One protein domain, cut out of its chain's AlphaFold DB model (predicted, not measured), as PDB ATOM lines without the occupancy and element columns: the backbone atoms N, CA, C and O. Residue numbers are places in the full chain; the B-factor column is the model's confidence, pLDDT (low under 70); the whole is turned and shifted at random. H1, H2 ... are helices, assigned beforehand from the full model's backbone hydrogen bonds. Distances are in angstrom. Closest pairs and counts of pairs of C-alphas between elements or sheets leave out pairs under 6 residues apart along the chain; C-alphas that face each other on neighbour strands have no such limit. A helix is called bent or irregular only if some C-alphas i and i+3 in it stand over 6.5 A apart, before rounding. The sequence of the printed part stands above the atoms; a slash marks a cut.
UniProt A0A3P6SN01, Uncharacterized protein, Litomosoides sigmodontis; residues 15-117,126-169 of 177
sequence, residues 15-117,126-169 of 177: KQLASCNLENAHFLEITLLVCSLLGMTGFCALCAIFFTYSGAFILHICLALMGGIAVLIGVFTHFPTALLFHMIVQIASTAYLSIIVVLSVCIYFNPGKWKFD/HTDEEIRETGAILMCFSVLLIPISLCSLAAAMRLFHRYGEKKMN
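Overview. This is residues 15 to 117 and 126 to 169 of the 177 residues of an uncharacterized protein of Litomosoides sigmodontis (UniProt A0A3P6SN01). Four helices make a long, narrow bundle that runs up and down, H1, H2, H3 and H4 each running against the one before it. The long H1 and H4 make most of the length, the short H2 packs on H1, H3 packs on H4, and the free beginning of H1, residues 15 to 20, sticks out at one end. The printed part has 147 residues with four named helices in the order H1, H2, H3, H4 and no named strand; the class is all helix. The whole is a loose rod, with a radius of gyration of the C-alphas of 18.4 A and spans of 65 by 25 by 18 A.

Along the chain. Find C-alpha 15 at (68.229, -1.454, 189.542); from there H1 runs through residues 15 to 54, 57.3 A from first to last C-alpha. Next look at C-alpha 57, at (85.415, 49.072, 196.488), where H2 begins; it holds residues 57 to 75 and is 27.6 A long. H3 follows with residues 80 to 109, over 43.9 A. After the cut, H4, the longest helix, takes residues 128 to 169 over 61.7 A and ends at C-alpha 169, at (61.144, 10.025, 180.162). H4 is neither bent nor irregular, but only just: C-alphas 144 and 147 are 6.2 A apart.

Arrangement. Begin with H1 and H2, a helical hairpin: they touch, closest at the C-alphas of Met 40 and Gly 67, 4.0 A apart, at a shallow tilt of 13 degrees, opposite ways. H2 and H3 are a second helical hairpin, in which H3 touches H2 with residues 82 to 93 alone. Their closest C-alphas, of Ile 73 and Ala 82, are 5.7 A apart, and the tilt of 36 degrees, opposite ways, is only just steep. H3 and H4 touch with 51 pairs of C-alphas within 8 A; look at Tyr 108 and Arg 132, whose C-alphas are the closest at 4.5 A, and find a shallow tilt of 19 degrees, opposite ways. H4 also touches H1, closest at the C-alphas of Leu 32 and Ser 152, 5.1 A apart, at a shallow tilt of 27 degrees, opposite ways. H1 and H3 are near each other, with 9 pairs of C-alphas within 10 A, while H2 and H4 are apart. In H2 and H3 every O i to N i+4 pair is within hydrogen-bond range; in H1 it is 35 of 36 and in H4 36 of 38.

Size, cuts and confidence. The C-alphas farthest apart are those of Lys 15 and Asp 117, at 67.5 A. Residues 118 to 125 are not printed, and C-alphas 117 and 126 stand 12.0 A apart across this cut, which falls in the link from H3 to H4. The links from H1 to H2 and from H2 to H3 are tight. The mean pLDDT of the printed part is 74.6, and 47 residues are under 70, among them residues 15 to 23, 50 to 68 and 70 to 78.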
ATOM      1  N   LYS A  15      67.921  -1.878 188.164       47.69
ATOM      2  CA  LYS A  15      68.229  -1.454 189.542       47.69
ATOM      3  C   LYS A  15      69.696  -1.032 189.694       47.69
ATOM      4  O   LYS A  15      69.960  -0.010 190.324       47.69
ATOM      5  N   GLN A  16      70.634  -1.762 189.084       49.97
ATOM      6  CA  GLN A  16      72.059  -1.394 189.070       49.97
ATOM      7  C   GLN A  16      72.329  -0.132 188.241       49.97
ATOM      8  O   GLN A  16      73.081   0.738 188.677       49.97
ATOM      9  N   LEU A  17      71.678   0.020 187.083       53.38
ATOM     10  CA  LEU A  17      71.789   1.228 186.265       53.38
ATOM     11  C   LEU A  17      71.191   2.451 186.981       53.38
ATOM     12  O   LEU A  17      71.756   3.544 186.919       53.38
ATOM     13  N   ALA A  18      70.079   2.279 187.699       55.38
ATOM     14  CA  ALA A  18      69.472   3.330 188.512       55.38
ATOM     15  C   ALA A  18      70.351   3.722 189.712       55.38
ATOM     16  O   ALA A  18      70.511   4.916 189.964       55.38
ATOM     17  N   SER A  19      70.969   2.755 190.406       48.72
ATOM     18  CA  SER A  19      71.880   3.043 191.525       48.72
ATOM     19  C   SER A  19      73.160   3.733 191.045       48.72
ATOM     20  O   SER A  19      73.533   4.756 191.609       48.72
ATOM     21  N   CYS A  20      73.771   3.268 189.950       54.59
ATOM     22  CA  CYS A  20      74.962   3.895 189.373       54.59
ATOM     23  C   CYS A  20      74.671   5.318 188.853       54.59
ATOM     24  O   CYS A  20      75.485   6.232 188.998       54.59
ATOM     25  N   ASN A  21      73.478   5.555 188.296       58.12
ATOM     26  CA  ASN A  21      73.058   6.894 187.886       58.12
ATOM     27  C   ASN A  21      72.785   7.831 189.069       58.12
ATOM     28  O   ASN A  21      73.083   9.025 188.956       58.12
ATOM     29  N   LEU A  22      72.251   7.310 190.179       60.19
ATOM     30  CA  LEU A  22      72.027   8.056 191.418       60.19
ATOM     31  C   LEU A  22      73.357   8.441 192.084       60.19
ATOM     32  O   LEU A  22      73.555   9.603 192.432       60.19
ATOM     33  N   GLU A  23      74.296   7.501 192.164       61.41
ATOM     34  CA  GLU A  23      75.632   7.707 192.733       61.41
ATOM     35  C   GLU A  23      76.432   8.746 191.926       61.41
ATOM     36  O   GLU A  23      76.999   9.685 192.487       61.41
ATOM     37  N   ASN A  24      76.355   8.683 190.590       71.62
ATOM     38  CA  ASN A  24      76.938   9.700 189.712       71.62
ATOM     39  C   ASN A  24      76.282  11.086 189.856       71.62
ATOM     40  O   ASN A  24      76.951  12.096 189.646       71.62
ATOM     41  N   ALA A  25      74.981  11.159 190.162       71.62
ATOM     42  CA  ALA A  25      74.293  12.439 190.351       71.62
ATOM     43  C   ALA A  25      74.734  13.114 191.657       71.62
ATOM     44  O   ALA A  25      75.079  14.293 191.639       71.62
ATOM     45  N   HIS A  26      74.824  12.349 192.748       75.38
ATOM     46  CA  HIS A  26      75.349  12.848 194.018       75.38
ATOM     47  C   HIS A  26      76.817  13.265 193.917       75.38
ATOM     48  O   HIS A  26      77.197  14.309 194.441       75.38
ATOM     49  N   PHE A  27      77.640  12.516 193.180       81.00
ATOM     50  CA  PHE A  27      79.026  12.912 192.928       81.00
ATOM     51  C   PHE A  27      79.124  14.255 192.181       81.00
ATOM     52  O   PHE A  27      79.954  15.102 192.519       81.00
ATOM     53  N   LEU A  28      78.258  14.477 191.187       79.50
ATOM     54  CA  LEU A  28      78.164  15.741 190.450       79.50
ATOM     55  C   LEU A  28      77.725  16.912 191.342       79.50
ATOM     56  O   LEU A  28      78.300  17.994 191.233       79.50
ATOM     57  N   GLU A  29      76.751  16.701 192.230       79.00
ATOM     58  CA  GLU A  29      76.299  17.709 193.203       79.00
ATOM     59  C   GLU A  29      77.412  18.083 194.190       79.00
ATOM     60  O   GLU A  29      77.685  19.266 194.394       79.00
ATOM     61  N   ILE A  30      78.111  17.088 194.748       81.69
ATOM     62  CA  ILE A  30      79.243  17.310 195.660       81.69
ATOM     63  C   ILE A  30      80.365  18.063 194.942       81.69
ATOM     64  O   ILE A  30      80.899  19.034 195.479       81.69
ATOM     65  N   THR A  31      80.699  17.657 193.715       80.75
ATOM     66  CA  THR A  31      81.724  18.330 192.902       80.75
ATOM     67  C   THR A  31      81.351  19.790 192.661       80.75
ATOM     68  O   THR A  31      82.179  20.676 192.857       80.75
ATOM     69  N   LEU A  32      80.099  20.057 192.284       81.31
ATOM     70  CA  LEU A  32      79.608  21.414 192.066       81.31
ATOM     71  C   LEU A  32      79.716  22.267 193.335       81.31
ATOM     72  O   LEU A  32      80.174  23.410 193.270       81.31
ATOM     73  N   LEU A  33      79.324  21.715 194.483       80.31
ATOM     74  CA  LEU A  33      79.365  22.409 195.767       80.31
ATOM     75  C   LEU A  33      80.806  22.726 196.191       80.31
ATOM     76  O   LEU A  33      81.103  23.868 196.541       80.31
ATOM     77  N   VAL A  34      81.722  21.761 196.076       82.19
ATOM     78  CA  VAL A  34      83.149  21.958 196.380       82.19
ATOM     79  C   VAL A  34      83.780  22.984 195.436       82.19
ATOM     80  O   VAL A  34      84.454  23.903 195.903       82.19
ATOM     81  N   CYS A  35      83.536  22.890 194.126       82.62
ATOM     82  CA  CYS A  35      84.050  23.865 193.163       82.62
ATOM     83  C   CYS A  35      83.484  25.270 193.407       82.62
ATOM     84  O   CYS A  35      84.213  26.253 193.276       82.62
ATOM     85  N   SER A  36      82.212  25.382 193.793       79.62
ATOM     86  CA  SER A  36      81.578  26.676 194.072       79.62
ATOM     87  C   SER A  36      82.128  27.303 195.356       79.62
ATOM     88  O   SER A  36      82.401  28.503 195.374       79.62
ATOM     89  N   LEU A  37      82.371  26.500 196.400       79.56
ATOM     90  CA  LEU A  37      83.032  26.947 197.630       79.56
ATOM     91  C   LEU A  37      84.465  27.413 197.364       79.56
ATOM     92  O   LEU A  37      84.823  28.517 197.761       79.56
ATOM     93  N   LEU A  38      85.260  26.615 196.644       82.25
ATOM     94  CA  LEU A  38      86.621  26.992 196.253       82.25
ATOM     95  C   LEU A  38      86.632  28.271 195.409       82.25
ATOM     96  O   LEU A  38      87.460  29.153 195.636       82.25
ATOM     97  N   GLY A  39      85.685  28.392 194.473       78.69
ATOM     98  CA  GLY A  39      85.474  29.596 193.678       78.69
ATOM     99  C   GLY A  39      85.204  30.814 194.557       78.69
ATOM    100  O   GLY A  39      85.917  31.807 194.452       78.69
ATOM    101  N   MET A  40      84.233  30.729 195.470       80.44
ATOM    102  CA  MET A  40      83.905  31.805 196.411       80.44
ATOM    103  C   MET A  40      85.110  32.207 197.262       80.44
ATOM    104  O   MET A  40      85.434  33.391 197.329       80.44
ATOM    105  N   THR A  41      85.800  31.243 197.878       80.06
ATOM    106  CA  THR A  41      86.983  31.520 198.704       80.06
ATOM    107  C   THR A  41      88.070  32.222 197.893       80.06
ATOM    108  O   THR A  41      88.660  33.192 198.369       80.06
ATOM    109  N   GLY A  42      88.294  31.793 196.650       79.31
ATOM    110  CA  GLY A  42      89.242  32.445 195.754       79.31
ATOM    111  C   GLY A  42      88.819  33.852 195.333       79.31
ATOM    112  O   GLY A  42      89.648  34.760 195.351       79.31
ATOM    113  N   PHE A  43      87.538  34.074 195.026       78.88
ATOM    114  CA  PHE A  43      87.013  35.412 194.741       78.88
ATOM    115  C   PHE A  43      87.168  36.348 195.943       78.88
ATOM    116  O   PHE A  43      87.614  37.481 195.775       78.88
ATOM    117  N   CYS A  44      86.890  35.872 197.157       76.25
ATOM    118  CA  CYS A  44      87.115  36.637 198.382       76.25
ATOM    119  C   CYS A  44      88.601  36.974 198.597       76.25
ATOM    120  O   CYS A  44      88.915  38.107 198.965       76.25
ATOM    121  N   ALA A  45      89.515  36.033 198.333       79.38
ATOM    122  CA  ALA A  45      90.956  36.272 198.433       79.38
ATOM    123  C   ALA A  45      91.434  37.317 197.411       79.38
ATOM    124  O   ALA A  45      92.134  38.260 197.779       79.38
ATOM    125  N   LEU A  46      90.986  37.215 196.153       75.31
ATOM    126  CA  LEU A  46      91.262  38.214 195.116       75.31
ATOM    127  C   LEU A  46      90.748  39.601 195.525       75.31
ATOM    128  O   LEU A  46      91.469  40.588 195.387       75.31
ATOM    129  N   CYS A  47      89.538  39.684 196.082       75.00
ATOM    130  CA  CYS A  47      88.992  40.940 196.595       75.00
ATOM    131  C   CYS A  47      89.840  41.541 197.711       75.00
ATOM    132  O   CYS A  47      90.061  42.747 197.698       75.00
ATOM    133  N   ALA A  48      90.324  40.734 198.658       73.75
ATOM    134  CA  ALA A  48      91.168  41.220 199.750       73.75
ATOM    135  C   ALA A  48      92.515  41.769 199.238       73.75
ATOM    136  O   ALA A  48      92.965  42.830 199.680       73.75
ATOM    137  N   ILE A  49      93.120  41.085 198.262       72.94
ATOM    138  CA  ILE A  49      94.386  41.496 197.635       72.94
ATOM    139  C   ILE A  49      94.206  42.780 196.814       72.94
ATOM    140  O   ILE A  49      95.042  43.675 196.853       72.94
ATOM    141  N   PHE A  50      93.100  42.925 196.089       69.31
ATOM    142  CA  PHE A  50      92.857  44.171 195.371       69.31
ATOM    143  C   PHE A  50      92.404  45.319 196.281       69.31
ATOM    144  O   PHE A  50      92.750  46.470 196.013       69.31
ATOM    145  N   PHE A  51      91.650  45.042 197.348       67.44
ATOM    146  CA  PHE A  51      91.200  46.060 198.301       67.44
ATOM    147  C   PHE A  51      92.381  46.735 199.000       67.44
ATOM    148  O   PHE A  51      92.378  47.951 199.174       67.44
ATOM    149  N   THR A  52      93.414  45.958 199.328       64.62
ATOM    150  CA  THR A  52      94.673  46.483 199.874       64.62
ATOM    151  C   THR A  52      95.429  47.384 198.888       64.62
ATOM    152  O   THR A  52      96.248  48.184 199.329       64.62
ATOM    153  N   TYR A  53      95.116  47.333 197.584       60.75
ATOM    154  CA  TYR A  53      95.858  48.038 196.535       60.75
ATOM    155  C   TYR A  53      95.119  49.212 195.872       60.75
ATOM    156  O   TYR A  53      95.669  50.301 195.734       60.75
ATOM    157  N   SER A  54      93.887  48.997 195.405       60.59
ATOM    158  CA  SER A  54      93.231  49.905 194.453       60.59
ATOM    159  C   SER A  54      92.186  50.821 195.088       60.59
ATOM    160  O   SER A  54      91.726  51.750 194.426       60.59
ATOM    161  N   GLY A  55      91.726  50.530 196.312       55.28
ATOM    162  CA  GLY A  55      90.587  51.229 196.929       55.28
ATOM    163  C   GLY A  55      89.274  51.157 196.121       55.28
ATOM    164  O   GLY A  55      88.279  51.765 196.510       55.28
ATOM    165  N   ALA A  56      89.239  50.411 195.006       59.38
ATOM    166  CA  ALA A  56      88.123  50.315 194.069       59.38
ATOM    167  C   ALA A  56      87.028  49.372 194.596       59.38
ATOM    168  O   ALA A  56      86.742  48.308 194.050       59.38
ATOM    169  N   PHE A  57      86.388  49.806 195.678       55.00
ATOM    170  CA  PHE A  57      85.415  49.072 196.488       55.00
ATOM    171  C   PHE A  57      84.294  48.375 195.691       55.00
ATOM    172  O   PHE A  57      83.899  47.255 196.010       55.00
ATOM    173  N   ILE A  58      83.808  49.012 194.622       55.62
ATOM    174  CA  ILE A  58      82.635  48.552 193.862       55.62
ATOM    175  C   ILE A  58      82.927  47.254 193.097       55.62
ATOM    176  O   ILE A  58      82.118  46.330 193.117       55.62
ATOM    177  N   LEU A  59      84.098  47.146 192.463       61.84
ATOM    178  CA  LEU A  59      84.453  45.975 191.658       61.84
ATOM    179  C   LEU A  59      84.651  44.725 192.546       61.84
ATOM    180  O   LEU A  59      84.310  43.613 192.148       61.84
ATOM    181  N   HIS A  60      85.142  44.926 193.775       63.06
ATOM    182  CA  HIS A  60      85.404  43.870 194.762       63.06
ATOM    183  C   HIS A  60      84.129  43.337 195.419       63.06
ATOM    184  O   HIS A  60      83.993  42.132 195.633       63.06
ATOM    185  N   ILE A  61      83.161  44.213 195.688       64.38
ATOM    186  CA  ILE A  61      81.842  43.797 196.180       64.38
ATOM    187  C   ILE A  61      81.121  42.949 195.139       64.38
ATOM    188  O   ILE A  61      80.585  41.898 195.485       64.38
ATOM    189  N   CYS A  62      81.158  43.354 193.867       65.31
ATOM    190  CA  CYS A  62      80.561  42.578 192.783       65.31
ATOM    191  C   CYS A  62      81.161  41.169 192.697       65.31
ATOM    192  O   CYS A  62      80.425  40.200 192.534       65.31
ATOM    193  N   LEU A  63      82.475  41.031 192.863       65.81
ATOM    194  CA  LEU A  63      83.148  39.739 192.768       65.81
ATOM    195  C   LEU A  63      82.846  38.817 193.964       65.81
ATOM    196  O   LEU A  63      82.595  37.625 193.785       65.81
ATOM    197  N   ALA A  64      82.787  39.378 195.174       64.88
ATOM    198  CA  ALA A  64      82.370  38.649 196.372       64.88
ATOM    199  C   ALA A  64      80.890  38.225 196.299       64.88
ATOM    200  O   ALA A  64      80.552  37.095 196.658       64.88
ATOM    201  N   LEU A  65      80.019  39.093 195.770       69.75
ATOM    202  CA  LEU A  65      78.612  38.780 195.499       69.75
ATOM    203  C   LEU A  65      78.473  37.647 194.483       69.75
ATOM    204  O   LEU A  65      77.704  36.724 194.725       69.75
ATOM    205  N   MET A  66      79.235  37.667 193.388       69.56
ATOM    206  CA  MET A  66      79.213  36.597 192.381       69.56
ATOM    207  C   MET A  66      79.628  35.244 192.974       69.56
ATOM    208  O   MET A  66      78.974  34.234 192.708       69.56
ATOM    209  N   GLY A  67      80.658  35.222 193.830       64.81
ATOM    210  CA  GLY A  67      81.066  34.020 194.564       64.81
ATOM    211  C   GLY A  67      79.991  33.514 195.534       64.81
ATOM    212  O   GLY A  67      79.664  32.328 195.529       64.81
ATOM    213  N   GLY A  68      79.396  34.410 196.328       66.50
ATOM    214  CA  GLY A  68      78.341  34.055 197.286       66.50
ATOM    215  C   GLY A  68      77.054  33.573 196.614       66.50
ATOM    216  O   GLY A  68      76.452  32.588 197.045       66.50
ATOM    217  N   ILE A  69      76.664  34.215 195.512       71.88
ATOM    218  CA  ILE A  69      75.520  33.811 194.694       71.88
ATOM    219  C   ILE A  69      75.764  32.416 194.098       71.88
ATOM    220  O   ILE A  69      74.884  31.565 194.194       71.88
ATOM    221  N   ALA A  70      76.959  32.128 193.569       64.94
ATOM    222  CA  ALA A  70      77.288  30.805 193.030       64.94
ATOM    223  C   ALA A  70      77.155  29.681 194.076       64.94
ATOM    224  O   ALA A  70      76.602  28.624 193.770       64.94
ATOM    225  N   VAL A  71      77.590  29.918 195.320       65.69
ATOM    226  CA  VAL A  71      77.438  28.950 196.423       65.69
ATOM    227  C   VAL A  71      75.974  28.762 196.798       65.69
ATOM    228  O   VAL A  71      75.524  27.623 196.914       65.69
ATOM    229  N   LEU A  72      75.218  29.853 196.935       69.94
ATOM    230  CA  LEU A  72      73.795  29.783 197.262       69.94
ATOM    231  C   LEU A  72      73.039  28.954 196.216       69.94
ATOM    232  O   LEU A  72      72.253  28.079 196.563       69.94
ATOM    233  N   ILE A  73      73.332  29.163 194.933       66.44
ATOM    234  CA  ILE A  73      72.720  28.401 193.842       66.44
ATOM    235  C   ILE A  73      73.200  26.942 193.824       66.44
ATOM    236  O   ILE A  73      72.405  26.047 193.541       66.44
ATOM    237  N   GLY A  74      74.465  26.685 194.167       60.25
ATOM    238  CA  GLY A  74      75.009  25.335 194.335       60.25
ATOM    239  C   GLY A  74      74.323  24.529 195.446       60.25
ATOM    240  O   GLY A  74      74.312  23.305 195.385       60.25
ATOM    241  N   VAL A  75      73.693  25.188 196.423       64.94
ATOM    242  CA  VAL A  75      72.831  24.537 197.428       64.94
ATOM    243  C   VAL A  75      71.430  24.241 196.867       64.94
ATOM    244  O   VAL A  75      70.776  23.291 197.289       64.94
ATOM    245  N   PHE A  76      70.973  25.003 195.870       65.31
ATOM    246  CA  PHE A  76      69.676  24.829 195.204       65.31
ATOM    247  C   PHE A  76      69.752  23.998 193.909       65.31
ATOM    248  O   PHE A  76      68.912  24.161 193.021       65.31
ATOM    249  N   THR A  77      70.709  23.070 193.793       66.62
ATOM    250  CA  THR A  77      70.897  22.191 192.614       66.62
ATOM    251  C   THR A  77      69.658  21.414 192.202       66.62
ATOM    252  O   THR A  77      69.532  21.025 191.043       66.62
ATOM    253  N   HIS A  78      68.719  21.220 193.124       67.62
ATOM    254  CA  HIS A  78      67.471  20.521 192.860       67.62
ATOM    255  C   HIS A  78      66.525  21.256 191.898       67.62
ATOM    256  O   HIS A  78      65.608  20.634 191.354       67.62
ATOM    257  N   PHE A  79      66.749  22.551 191.651       72.50
ATOM    258  CA  PHE A  79      65.951  23.343 190.720       72.50
ATOM    259  C   PHE A  79      66.705  23.587 189.398       72.50
ATOM    260  O   PHE A  79      67.768  24.208 189.395       72.50
ATOM    261  N   PRO A  80      66.144  23.201 188.236       73.31
ATOM    262  CA  PRO A  80      66.802  23.405 186.940       73.31
ATOM    263  C   PRO A  80      67.013  24.891 186.606       73.31
ATOM    264  O   PRO A  80      68.002  25.248 185.971       73.31
ATOM    265  N   THR A  81      66.128  25.773 187.078       75.62
ATOM    266  CA  THR A  81      66.277  27.231 186.942       75.62
ATOM    267  C   THR A  81      67.470  27.761 187.738       75.62
ATOM    268  O   THR A  81      68.176  28.648 187.266       75.62
ATOM    269  N   ALA A  82      67.727  27.193 188.921       73.56
ATOM    270  CA  ALA A  82      68.888  27.530 189.733       73.56
ATOM    271  C   ALA A  82      70.170  27.089 189.012       73.56
ATOM    272  O   ALA A  82      71.052  27.907 188.786       73.56
ATOM    273  N   LEU A  83      70.227  25.852 188.511       76.81
ATOM    274  CA  LEU A  83      71.350  25.363 187.696       76.81
ATOM    275  C   LEU A  83      71.643  26.246 186.470       76.81
ATOM    276  O   LEU A  83      72.803  26.546 186.207       76.81
ATOM    277  N   LEU A  84      70.621  26.706 185.741       78.69
ATOM    278  CA  LEU A  84      70.806  27.653 184.632       78.69
ATOM    279  C   LEU A  84      71.428  28.974 185.092       78.69
ATOM    280  O   LEU A  84      72.359  29.477 184.464       78.69
ATOM    281  N   PHE A  85      70.929  29.529 186.195       76.94
ATOM    282  CA  PHE A  85      71.462  30.765 186.752       76.94
ATOM    283  C   PHE A  85      72.909  30.588 187.239       76.94
ATOM    284  O   PHE A  85      73.745  31.453 186.978       76.94
ATOM    285  N   HIS A  86      73.244  29.435 187.833       80.44
ATOM    286  CA  HIS A  86      74.620  29.067 188.194       80.44
ATOM    287  C   HIS A  86      75.544  29.095 186.976       80.44
ATOM    288  O   HIS A  86      76.589  29.738 187.027       80.44
ATOM    289  N   MET A  87      75.139  28.484 185.856       83.38
ATOM    290  CA  MET A  87      75.950  28.479 184.633       83.38
ATOM    291  C   MET A  87      76.229  29.894 184.118       83.38
ATOM    292  O   MET A  87      77.366  30.202 183.767       83.38
ATOM    293  N   ILE A  88      75.213  30.763 184.096       82.25
ATOM    294  CA  ILE A  88      75.359  32.160 183.655       82.25
ATOM    295  C   ILE A  88      76.352  32.900 184.557       82.25
ATOM    296  O   ILE A  88      77.277  33.548 184.061       82.25
ATOM    297  N   VAL A  89      76.192  32.763 185.877       79.25
ATOM    298  CA  VAL A  89      77.092  33.359 186.872       79.25
ATOM    299  C   VAL A  89      78.517  32.837 186.680       79.25
ATOM    300  O   VAL A  89      79.456  33.627 186.653       79.25
ATOM    301  N   GLN A  90      78.696  31.534 186.464       82.31
ATOM    302  CA  GLN A  90      80.010  30.919 186.289       82.31
ATOM    303  C   GLN A  90      80.706  31.377 184.995       82.31
ATOM    304  O   GLN A  90      81.915  31.620 184.999       82.31
ATOM    305  N   ILE A  91      79.963  31.555 183.898       84.00
ATOM    306  CA  ILE A  91      80.494  32.107 182.639       84.00
ATOM    307  C   ILE A  91      80.968  33.549 182.852       84.00
ATOM    308  O   ILE A  91      82.103  33.877 182.502       84.00
ATOM    309  N   ALA A  92      80.136  34.390 183.473       81.56
ATOM    310  CA  ALA A  92      80.489  35.777 183.771       81.56
ATOM    311  C   ALA A  92      81.719  35.864 184.694       81.56
ATOM    312  O   ALA A  92      82.656  36.614 184.415       81.56
ATOM    313  N   SER A  93      81.764  35.033 185.736       81.69
ATOM    314  CA  SER A  93      82.904  34.915 186.646       81.69
ATOM    315  C   SER A  93      84.186  34.479 185.933       81.69
ATOM    316  O   SER A  93      85.252  35.033 186.192       81.69
ATOM    317  N   THR A  94      84.104  33.535 184.990       84.19
ATOM    318  CA  THR A  94      85.269  33.092 184.199       84.19
ATOM    319  C   THR A  94      85.782  34.201 183.286       84.19
ATOM    320  O   THR A  94      86.986  34.439 183.226       84.19
ATOM    321  N   ALA A  95      84.884  34.914 182.600       83.94
ATOM    322  CA  ALA A  95      85.258  36.051 181.761       83.94
ATOM    323  C   ALA A  95      85.945  37.149 182.584       83.94
ATOM    324  O   ALA A  95      86.963  37.702 182.169       83.94
ATOM    325  N   TYR A  96      85.430  37.415 183.783       81.00
ATOM    326  CA  TYR A  96      86.018  38.383 184.695       81.00
ATOM    327  C   TYR A  96      87.401  37.940 185.213       81.00
ATOM    328  O   TYR A  96      88.330  38.747 185.225       81.00
ATOM    329  N   LEU A  97      87.586  36.659 185.557       83.19
ATOM    330  CA  LEU A  97      88.904  36.112 185.911       83.19
ATOM    331  C   LEU A  97      89.922  36.292 184.782       83.19
ATOM    332  O   LEU A  97      91.059  36.669 185.051       83.19
ATOM    333  N   SER A  98      89.524  36.098 183.523       84.75
ATOM    334  CA  SER A  98      90.402  36.343 182.372       84.75
ATOM    335  C   SER A  98      90.857  37.803 182.290       84.75
ATOM    336  O   SER A  98      92.026  38.068 182.007       84.75
ATOM    337  N   ILE A  99      89.969  38.756 182.591       84.25
ATOM    338  CA  ILE A  99      90.325  40.181 182.663       84.25
ATOM    339  C   ILE A  99      91.324  40.417 183.802       84.25
ATOM    340  O   ILE A  99      92.326  41.102 183.594       84.25
ATOM    341  N   ILE A 100      91.101  39.814 184.978       82.19
ATOM    342  CA  ILE A 100      92.047  39.907 186.098       82.19
ATOM    343  C   ILE A 100      93.413  39.348 185.707       82.19
ATOM    344  O   ILE A 100      94.411  39.996 186.004       82.19
ATOM    345  N   VAL A 101      93.497  38.197 185.032       85.81
ATOM    346  CA  VAL A 101      94.785  37.630 184.592       85.81
ATOM    347  C   VAL A 101      95.554  38.646 183.753       85.81
ATOM    348  O   VAL A 101      96.712  38.933 184.050       85.81
ATOM    349  N   VAL A 102      94.903  39.244 182.751       85.81
ATOM    350  CA  VAL A 102      95.532  40.253 181.883       85.81
ATOM    351  C   VAL A 102      95.975  41.475 182.690       85.81
ATOM    352  O   VAL A 102      97.102  41.942 182.531       85.81
ATOM    353  N   LEU A 103      95.131  41.969 183.598       81.50
ATOM    354  CA  LEU A 103      95.482  43.079 184.487       81.50
ATOM    355  C   LEU A 103      96.675  42.739 185.389       81.50
ATOM    356  O   LEU A 103      97.574  43.556 185.554       81.50
ATOM    357  N   SER A 104      96.723  41.522 185.918       82.12
ATOM    358  CA  SER A 104      97.781  41.047 186.815       82.12
ATOM    359  C   SER A 104      99.124  40.949 186.092       82.12
ATOM    360  O   SER A 104     100.145  41.383 186.622       82.12
ATOM    361  N   VAL A 105      99.114  40.468 184.843       85.00
ATOM    362  CA  VAL A 105     100.278  40.490 183.942       85.00
ATOM    363  C   VAL A 105     100.756  41.930 183.726       85.00
ATOM    364  O   VAL A 105     101.945  42.218 183.866       85.00
ATOM    365  N   CYS A 106      99.837  42.856 183.441       81.38
ATOM    366  CA  CYS A 106     100.164  44.272 183.256       81.38
ATOM    367  C   CYS A 106     100.769  44.915 184.516       81.38
ATOM    368  O   CYS A 106     101.704  45.710 184.393       81.38
ATOM    369  N   ILE A 107     100.270  44.570 185.706       77.12
ATOM    370  CA  ILE A 107     100.801  45.043 186.995       77.12
ATOM    371  C   ILE A 107     102.208  44.484 187.231       77.12
ATOM    372  O   ILE A 107     103.113  45.235 187.585       77.12
ATOM    373  N   TYR A 108     102.418  43.192 186.971       81.88
ATOM    374  CA  TYR A 108     103.711  42.535 187.170       81.88
ATOM    375  C   TYR A 108     104.819  43.113 186.282       81.88
ATOM    376  O   TYR A 108     105.927  43.369 186.754       81.88
ATOM    377  N   PHE A 109     104.531  43.341 184.997       83.44
ATOM    378  CA  PHE A 109     105.523  43.876 184.058       83.44
ATOM    379  C   PHE A 109     105.723  45.391 184.170       83.44
ATOM    380  O   PHE A 109     106.762  45.890 183.737       83.44
ATOM    381  N   ASN A 110     104.754  46.142 184.705       80.62
ATOM    382  CA  ASN A 110     104.836  47.602 184.758       80.62
ATOM    383  C   ASN A 110     104.278  48.205 186.062       80.62
ATOM    384  O   ASN A 110     103.359  49.030 186.011       80.62
ATOM    385  N   PRO A 111     104.840  47.848 187.232       73.19
ATOM    386  CA  PRO A 111     104.303  48.244 188.538       73.19
ATOM    387  C   PRO A 111     104.256  49.769 188.727       73.19
ATOM    388  O   PRO A 111     103.320  50.300 189.322       73.19
ATOM    389  N   GLY A 112     105.208  50.499 188.135       68.25
ATOM    390  CA  GLY A 112     105.311  51.953 188.265       68.25
ATOM    391  C   GLY A 112     104.128  52.739 187.685       68.25
ATOM    392  O   GLY A 112     103.857  53.837 188.163       68.25
ATOM    393  N   LYS A 113     103.398  52.190 186.701       69.81
ATOM    394  CA  LYS A 113     102.180  52.814 186.136       69.81
ATOM    395  C   LYS A 113     100.926  52.586 186.976       69.81
ATOM    396  O   LYS A 113      99.922  53.249 186.745       69.81
ATOM    397  N   TRP A 114     100.986  51.639 187.907       63.81
ATOM    398  CA  TRP A 114      99.861  51.245 188.748       63.81
ATOM    399  C   TRP A 114      99.956  51.812 190.166       63.81
ATOM    400  O   TRP A 114      99.027  51.635 190.951       63.81
ATOM    401  N   LYS A 115     101.026  52.558 190.485       62.88
ATOM    402  CA  LYS A 115     101.102  53.382 191.699       62.88
ATOM    403  C   LYS A 115      99.932  54.367 191.708       62.88
ATOM    404  O   LYS A 115      99.984  55.396 191.039       62.88
ATOM    405  N   PHE A 116      98.876  54.042 192.450       56.72
ATOM    406  CA  PHE A 116      97.793  54.979 192.718       56.72
ATOM    407  C   PHE A 116      98.381  56.216 193.404       56.72
ATOM    408  O   PHE A 116      99.214  56.100 194.306       56.72
ATOM    409  N   ASP A 117      98.001  57.393 192.905       47.19
ATOM    410  CA  ASP A 117      98.604  58.674 193.258       47.19
ATOM    411  C   ASP A 117      98.778  58.843 194.773       47.19
ATOM    412  O   ASP A 117      97.849  58.656 195.564       47.19
ATOM    413  N   HIS A 126     104.419  51.129 199.415       60.22
ATOM    414  CA  HIS A 126     104.673  49.909 198.663       60.22
ATOM    415  C   HIS A 126     105.766  50.114 197.613       60.22
ATOM    416  O   HIS A 126     105.683  51.007 196.759       60.22
ATOM    417  N   THR A 127     106.807  49.289 197.691       70.62
ATOM    418  CA  THR A 127     107.910  49.290 196.723       70.62
ATOM    419  C   THR A 127     107.457  48.665 195.402       70.62
ATOM    420  O   THR A 127     106.506  47.888 195.360       70.62
ATOM    421  N   ASP A 128     108.144  48.969 194.296       72.38
ATOM    422  CA  ASP A 128     107.849  48.320 193.006       72.38
ATOM    423  C   ASP A 128     107.988  46.784 193.079       72.38
ATOM    424  O   ASP A 128     107.316  46.069 192.339       72.38
ATOM    425  N   GLU A 129     108.818  46.286 194.002       77.56
ATOM    426  CA  GLU A 129     109.003  44.867 194.322       77.56
ATOM    427  C   GLU A 129     107.717  44.236 194.885       77.56
ATOM    428  O   GLU A 129     107.255  43.220 194.370       77.56
ATOM    429  N   GLU A 130     107.088  44.874 195.876       74.69
ATOM    430  CA  GLU A 130     105.863  44.382 196.528       74.69
ATOM    431  C   GLU A 130     104.651  44.431 195.590       74.69
ATOM    432  O   GLU A 130     103.813  43.526 195.577       74.69
ATOM    433  N   ILE A 131     104.572  45.465 194.744       75.31
ATOM    434  CA  ILE A 131     103.533  45.569 193.707       75.31
ATOM    435  C   ILE A 131     103.686  44.426 192.699       75.31
ATOM    436  O   ILE A 131     102.702  43.801 192.294       75.31
ATOM    437  N   ARG A 132     104.928  44.128 192.311       80.44
ATOM    438  CA  ARG A 132     105.235  43.026 191.402       80.44
ATOM    439  C   ARG A 132     104.898  41.672 192.030       80.44
ATOM    440  O   ARG A 132     104.258  40.858 191.369       80.44
ATOM    441  N   GLU A 133     105.261  41.439 193.288       81.44
ATOM    442  CA  GLU A 133     104.913  40.211 194.016       81.44
ATOM    443  C   GLU A 133     103.391  40.027 194.105       81.44
ATOM    444  O   GLU A 133     102.864  38.957 193.797       81.44
ATOM    445  N   THR A 134     102.665  41.105 194.388       76.12
ATOM    446  CA  THR A 134     101.198  41.106 194.407       76.12
ATOM    447  C   THR A 134     100.611  40.752 193.037       76.12
ATOM    448  O   THR A 134      99.706  39.921 192.947       76.12
ATOM    449  N   GLY A 135     101.157  41.313 191.951       78.44
ATOM    450  CA  GLY A 135     100.783  40.950 190.579       78.44
ATOM    451  C   GLY A 135     101.024  39.468 190.259       78.44
ATOM    452  O   GLY A 135     100.206  38.844 189.579       78.44
ATOM    453  N   ALA A 136     102.097  38.876 190.793       83.50
ATOM    454  CA  ALA A 136     102.371  37.444 190.667       83.50
ATOM    455  C   ALA A 136     101.358  36.587 191.442       83.50
ATOM    456  O   ALA A 136     100.831  35.614 190.900       83.50
ATOM    457  N   ILE A 137     101.026  36.972 192.677       83.56
ATOM    458  CA  ILE A 137     100.010  36.292 193.493       83.56
ATOM    459  C   ILE A 137      98.648  36.341 192.787       83.56
ATOM    460  O   ILE A 137      97.992  35.310 192.630       83.56
ATOM    461  N   LEU A 138      98.247  37.514 192.292       81.56
ATOM    462  CA  LEU A 138      97.015  37.709 191.526       81.56
ATOM    463  C   LEU A 138      96.956  36.828 190.271       81.56
ATOM    464  O   LEU A 138      95.921  36.203 190.011       81.56
ATOM    465  N   MET A 139      98.062  36.721 189.527       84.19
ATOM    466  CA  MET A 139      98.167  35.790 188.400       84.19
ATOM    467  C   MET A 139      97.944  34.346 188.850       84.19
ATOM    468  O   MET A 139      97.096  33.663 188.277       84.19
ATOM    469  N   CYS A 140      98.647  33.892 189.890       85.81
ATOM    470  CA  CYS A 140      98.535  32.524 190.396       85.81
ATOM    471  C   CYS A 140      97.102  32.181 190.821       85.81
ATOM    472  O   CYS A 140      96.550  31.178 190.367       85.81
ATOM    473  N   PHE A 141      96.468  33.025 191.639       84.12
ATOM    474  CA  PHE A 141      95.088  32.799 192.080       84.12
ATOM    475  C   PHE A 141      94.111  32.771 190.905       84.12
ATOM    476  O   PHE A 141      93.260  31.886 190.832       84.12
ATOM    477  N   SER A 142      94.251  33.694 189.955       82.75
ATOM    478  CA  SER A 142      93.340  33.772 188.813       82.75
ATOM    479  C   SER A 142      93.489  32.566 187.880       82.75
ATOM    480  O   SER A 142      92.485  31.991 187.461       82.75
ATOM    481  N   VAL A 143      94.723  32.119 187.619       86.88
ATOM    482  CA  VAL A 143      95.002  30.917 186.815       86.88
ATOM    483  C   VAL A 143      94.478  29.650 187.492       86.88
ATOM    484  O   VAL A 143      93.997  28.763 186.795       86.88
ATOM    485  N   LEU A 144      94.509  29.567 188.826       88.25
ATOM    486  CA  LEU A 144      93.946  28.438 189.578       88.25
ATOM    487  C   LEU A 144      92.411  28.458 189.626       88.25
ATOM    488  O   LEU A 144      91.781  27.402 189.615       88.25
ATOM    489  N   LEU A 145      91.791  29.639 189.649       85.31
ATOM    490  CA  LEU A 145      90.335  29.770 189.737       85.31
ATOM    491  C   LEU A 145      89.614  29.506 188.412       85.31
ATOM    492  O   LEU A 145      88.480  29.029 188.431       85.31
ATOM    493  N   ILE A 146      90.257  29.753 187.268       86.31
ATOM    494  CA  ILE A 146      89.693  29.449 185.942       86.31
ATOM    495  C   ILE A 146      89.317  27.961 185.786       86.31
ATOM    496  O   ILE A 146      88.159  27.688 185.465       86.31
ATOM    497  N   PRO A 147      90.205  26.975 186.022       87.25
ATOM    498  CA  PRO A 147      89.845  25.567 185.891       87.25
ATOM    499  C   PRO A 147      88.789  25.148 186.918       87.25
ATOM    500  O   PRO A 147      87.882  24.405 186.563       87.25
ATOM    501  N   ILE A 148      88.827  25.678 188.146       86.56
ATOM    502  CA  ILE A 148      87.787  25.425 189.162       86.56
ATOM    503  C   ILE A 148      86.422  25.916 188.661       86.56
ATOM    504  O   ILE A 148      85.421  25.203 188.758       86.56
ATOM    505  N   SER A 149      86.394  27.109 188.067       83.81
ATOM    506  CA  SER A 149      85.207  27.708 187.463       83.81
ATOM    507  C   SER A 149      84.651  26.856 186.316       83.81
ATOM    508  O   SER A 149      83.453  26.571 186.267       83.81
ATOM    509  N   LEU A 150      85.524  26.372 185.431       86.81
ATOM    510  CA  LEU A 150      85.146  25.497 184.318       86.81
ATOM    511  C   LEU A 150      84.653  24.122 184.793       86.81
ATOM    512  O   LEU A 150      83.675  23.607 184.251       86.81
ATOM    513  N   CYS A 151      85.280  23.541 185.818       86.31
ATOM    514  CA  CYS A 151      84.825  22.298 186.442       86.31
ATOM    515  C   CYS A 151      83.423  22.457 187.044       86.31
ATOM    516  O   CYS A 151      82.559  21.607 186.816       86.31
ATOM    517  N   SER A 152      83.182  23.571 187.740       83.94
ATOM    518  CA  SER A 152      81.872  23.941 188.282       83.94
ATOM    519  C   SER A 152      80.814  24.030 187.172       83.94
ATOM    520  O   SER A 152      79.764  23.391 187.241       83.94
ATOM    521  N   LEU A 153      81.128  24.732 186.076       85.88
ATOM    522  CA  LEU A 153      80.243  24.867 184.916       85.88
ATOM    523  C   LEU A 153      79.935  23.510 184.262       85.88
ATOM    524  O   LEU A 153      78.781  23.215 183.946       85.88
ATOM    525  N   ALA A 154      80.950  22.663 184.079       86.12
ATOM    526  CA  ALA A 154      80.785  21.333 183.501       86.12
ATOM    527  C   ALA A 154      79.893  20.431 184.368       86.12
ATOM    528  O   ALA A 154      79.052  19.701 183.832       86.12
ATOM    529  N   ALA A 155      80.040  20.498 185.694       84.38
ATOM    530  CA  ALA A 155      79.180  19.776 186.624       84.38
ATOM    531  C   ALA A 155      77.725  20.269 186.544       84.38
ATOM    532  O   ALA A 155      76.809  19.451 186.406       84.38
ATOM    533  N   ALA A 156      77.509  21.589 186.519       83.50
ATOM    534  CA  ALA A 156      76.179  22.180 186.379       83.50
ATOM    535  C   ALA A 156      75.503  21.767 185.061       83.50
ATOM    536  O   ALA A 156      74.350  21.332 185.069       83.50
ATOM    537  N   MET A 157      76.214  21.841 183.930       85.44
ATOM    538  CA  MET A 157      75.685  21.429 182.620       85.44
ATOM    539  C   MET A 157      75.258  19.959 182.611       85.44
ATOM    540  O   MET A 157      74.176  19.627 182.123       85.44
ATOM    541  N   ARG A 158      76.079  19.072 183.187       84.94
ATOM    542  CA  ARG A 158      75.768  17.637 183.278       84.94
ATOM    543  C   ARG A 158      74.555  17.364 184.168       84.94
ATOM    544  O   ARG A 158      73.725  16.529 183.808       84.94
ATOM    545  N   LEU A 159      74.421  18.069 185.292       82.81
ATOM    546  CA  LEU A 159      73.236  17.976 186.153       82.81
ATOM    547  C   LEU A 159      71.980  18.471 185.433       82.81
ATOM    548  O   LEU A 159      70.958  17.787 185.435       82.81
ATOM    549  N   PHE A 160      72.064  19.614 184.755       82.88
ATOM    550  CA  PHE A 160      70.946  20.178 184.005       82.88
ATOM    551  C   PHE A 160      70.478  19.261 182.867       82.88
ATOM    552  O   PHE A 160      69.276  19.031 182.720       82.88
ATOM    553  N   HIS A 161      71.410  18.667 182.115       83.06
ATOM    554  CA  HIS A 161      71.084  17.692 181.071       83.06
ATOM    555  C   HIS A 161      70.312  16.491 181.636       83.06
ATOM    556  O   HIS A 161      69.272  16.107 181.101       83.06
ATOM    557  N   ARG A 162      70.762  15.949 182.777       79.31
ATOM    558  CA  ARG A 162      70.084  14.836 183.464       79.31
ATOM    559  C   ARG A 162      68.672  15.198 183.930       79.31
ATOM    560  O   ARG A 162      67.776  14.354 183.863       79.31
ATOM    561  N   TYR A 163      68.445  16.430 184.387       78.50
ATOM    562  CA  TYR A 163      67.094  16.908 184.710       78.50
ATOM    563  C   TYR A 163      66.185  16.944 183.474       78.50
ATOM    564  O   TYR A 163      65.020  16.546 183.562       78.50
ATOM    565  N   GLY A 164      66.717  17.361 182.322       74.12
ATOM    566  CA  GLY A 164      66.007  17.330 181.042       74.12
ATOM    567  C   GLY A 164      65.595  15.914 180.623       74.12
ATOM    568  O   GLY A 164      64.426  15.677 180.314       74.12
ATOM    569  N   GLU A 165      66.522  14.955 180.694       76.75
ATOM    570  CA  GLU A 165      66.258  13.548 180.351       76.75
ATOM    571  C   GLU A 165      65.202  12.909 181.263       76.75
ATOM    572  O   GLU A 165      64.265  12.273 180.770       76.75
ATOM    573  N   LYS A 166      65.292  13.120 182.586       71.44
ATOM    574  CA  LYS A 166      64.293  12.606 183.542       71.44
ATOM    575  C   LYS A 166      62.887  13.138 183.248       71.44
ATOM    576  O   LYS A 166      61.926  12.371 183.283       71.44
ATOM    577  N   LYS A 167      62.752  14.429 182.921       68.25
ATOM    578  CA  LYS A 167      61.452  15.034 182.586       68.25
ATOM    579  C   LYS A 167      60.859  14.440 181.303       68.25
ATOM    580  O   LYS A 167      59.668  14.137 181.270       68.25
ATOM    581  N   MET A 168      61.682  14.239 180.272       64.31
ATOM    582  CA  MET A 168      61.236  13.691 178.986       64.31
ATOM    583  C   MET A 168      60.820  12.214 179.087       64.31
ATOM    584  O   MET A 168      59.844  11.806 178.458       64.31
ATOM    585  N   ASN A 169      61.510  11.422 179.912       65.94
ATOM    586  CA  ASN A 169      61.144  10.025 180.162       65.94
ATOM    587  C   ASN A 169      59.826   9.897 180.941       65.94
ATOM    588  O   ASN A 169      59.007   9.047 180.595       65.94
TER     589      ASN A 169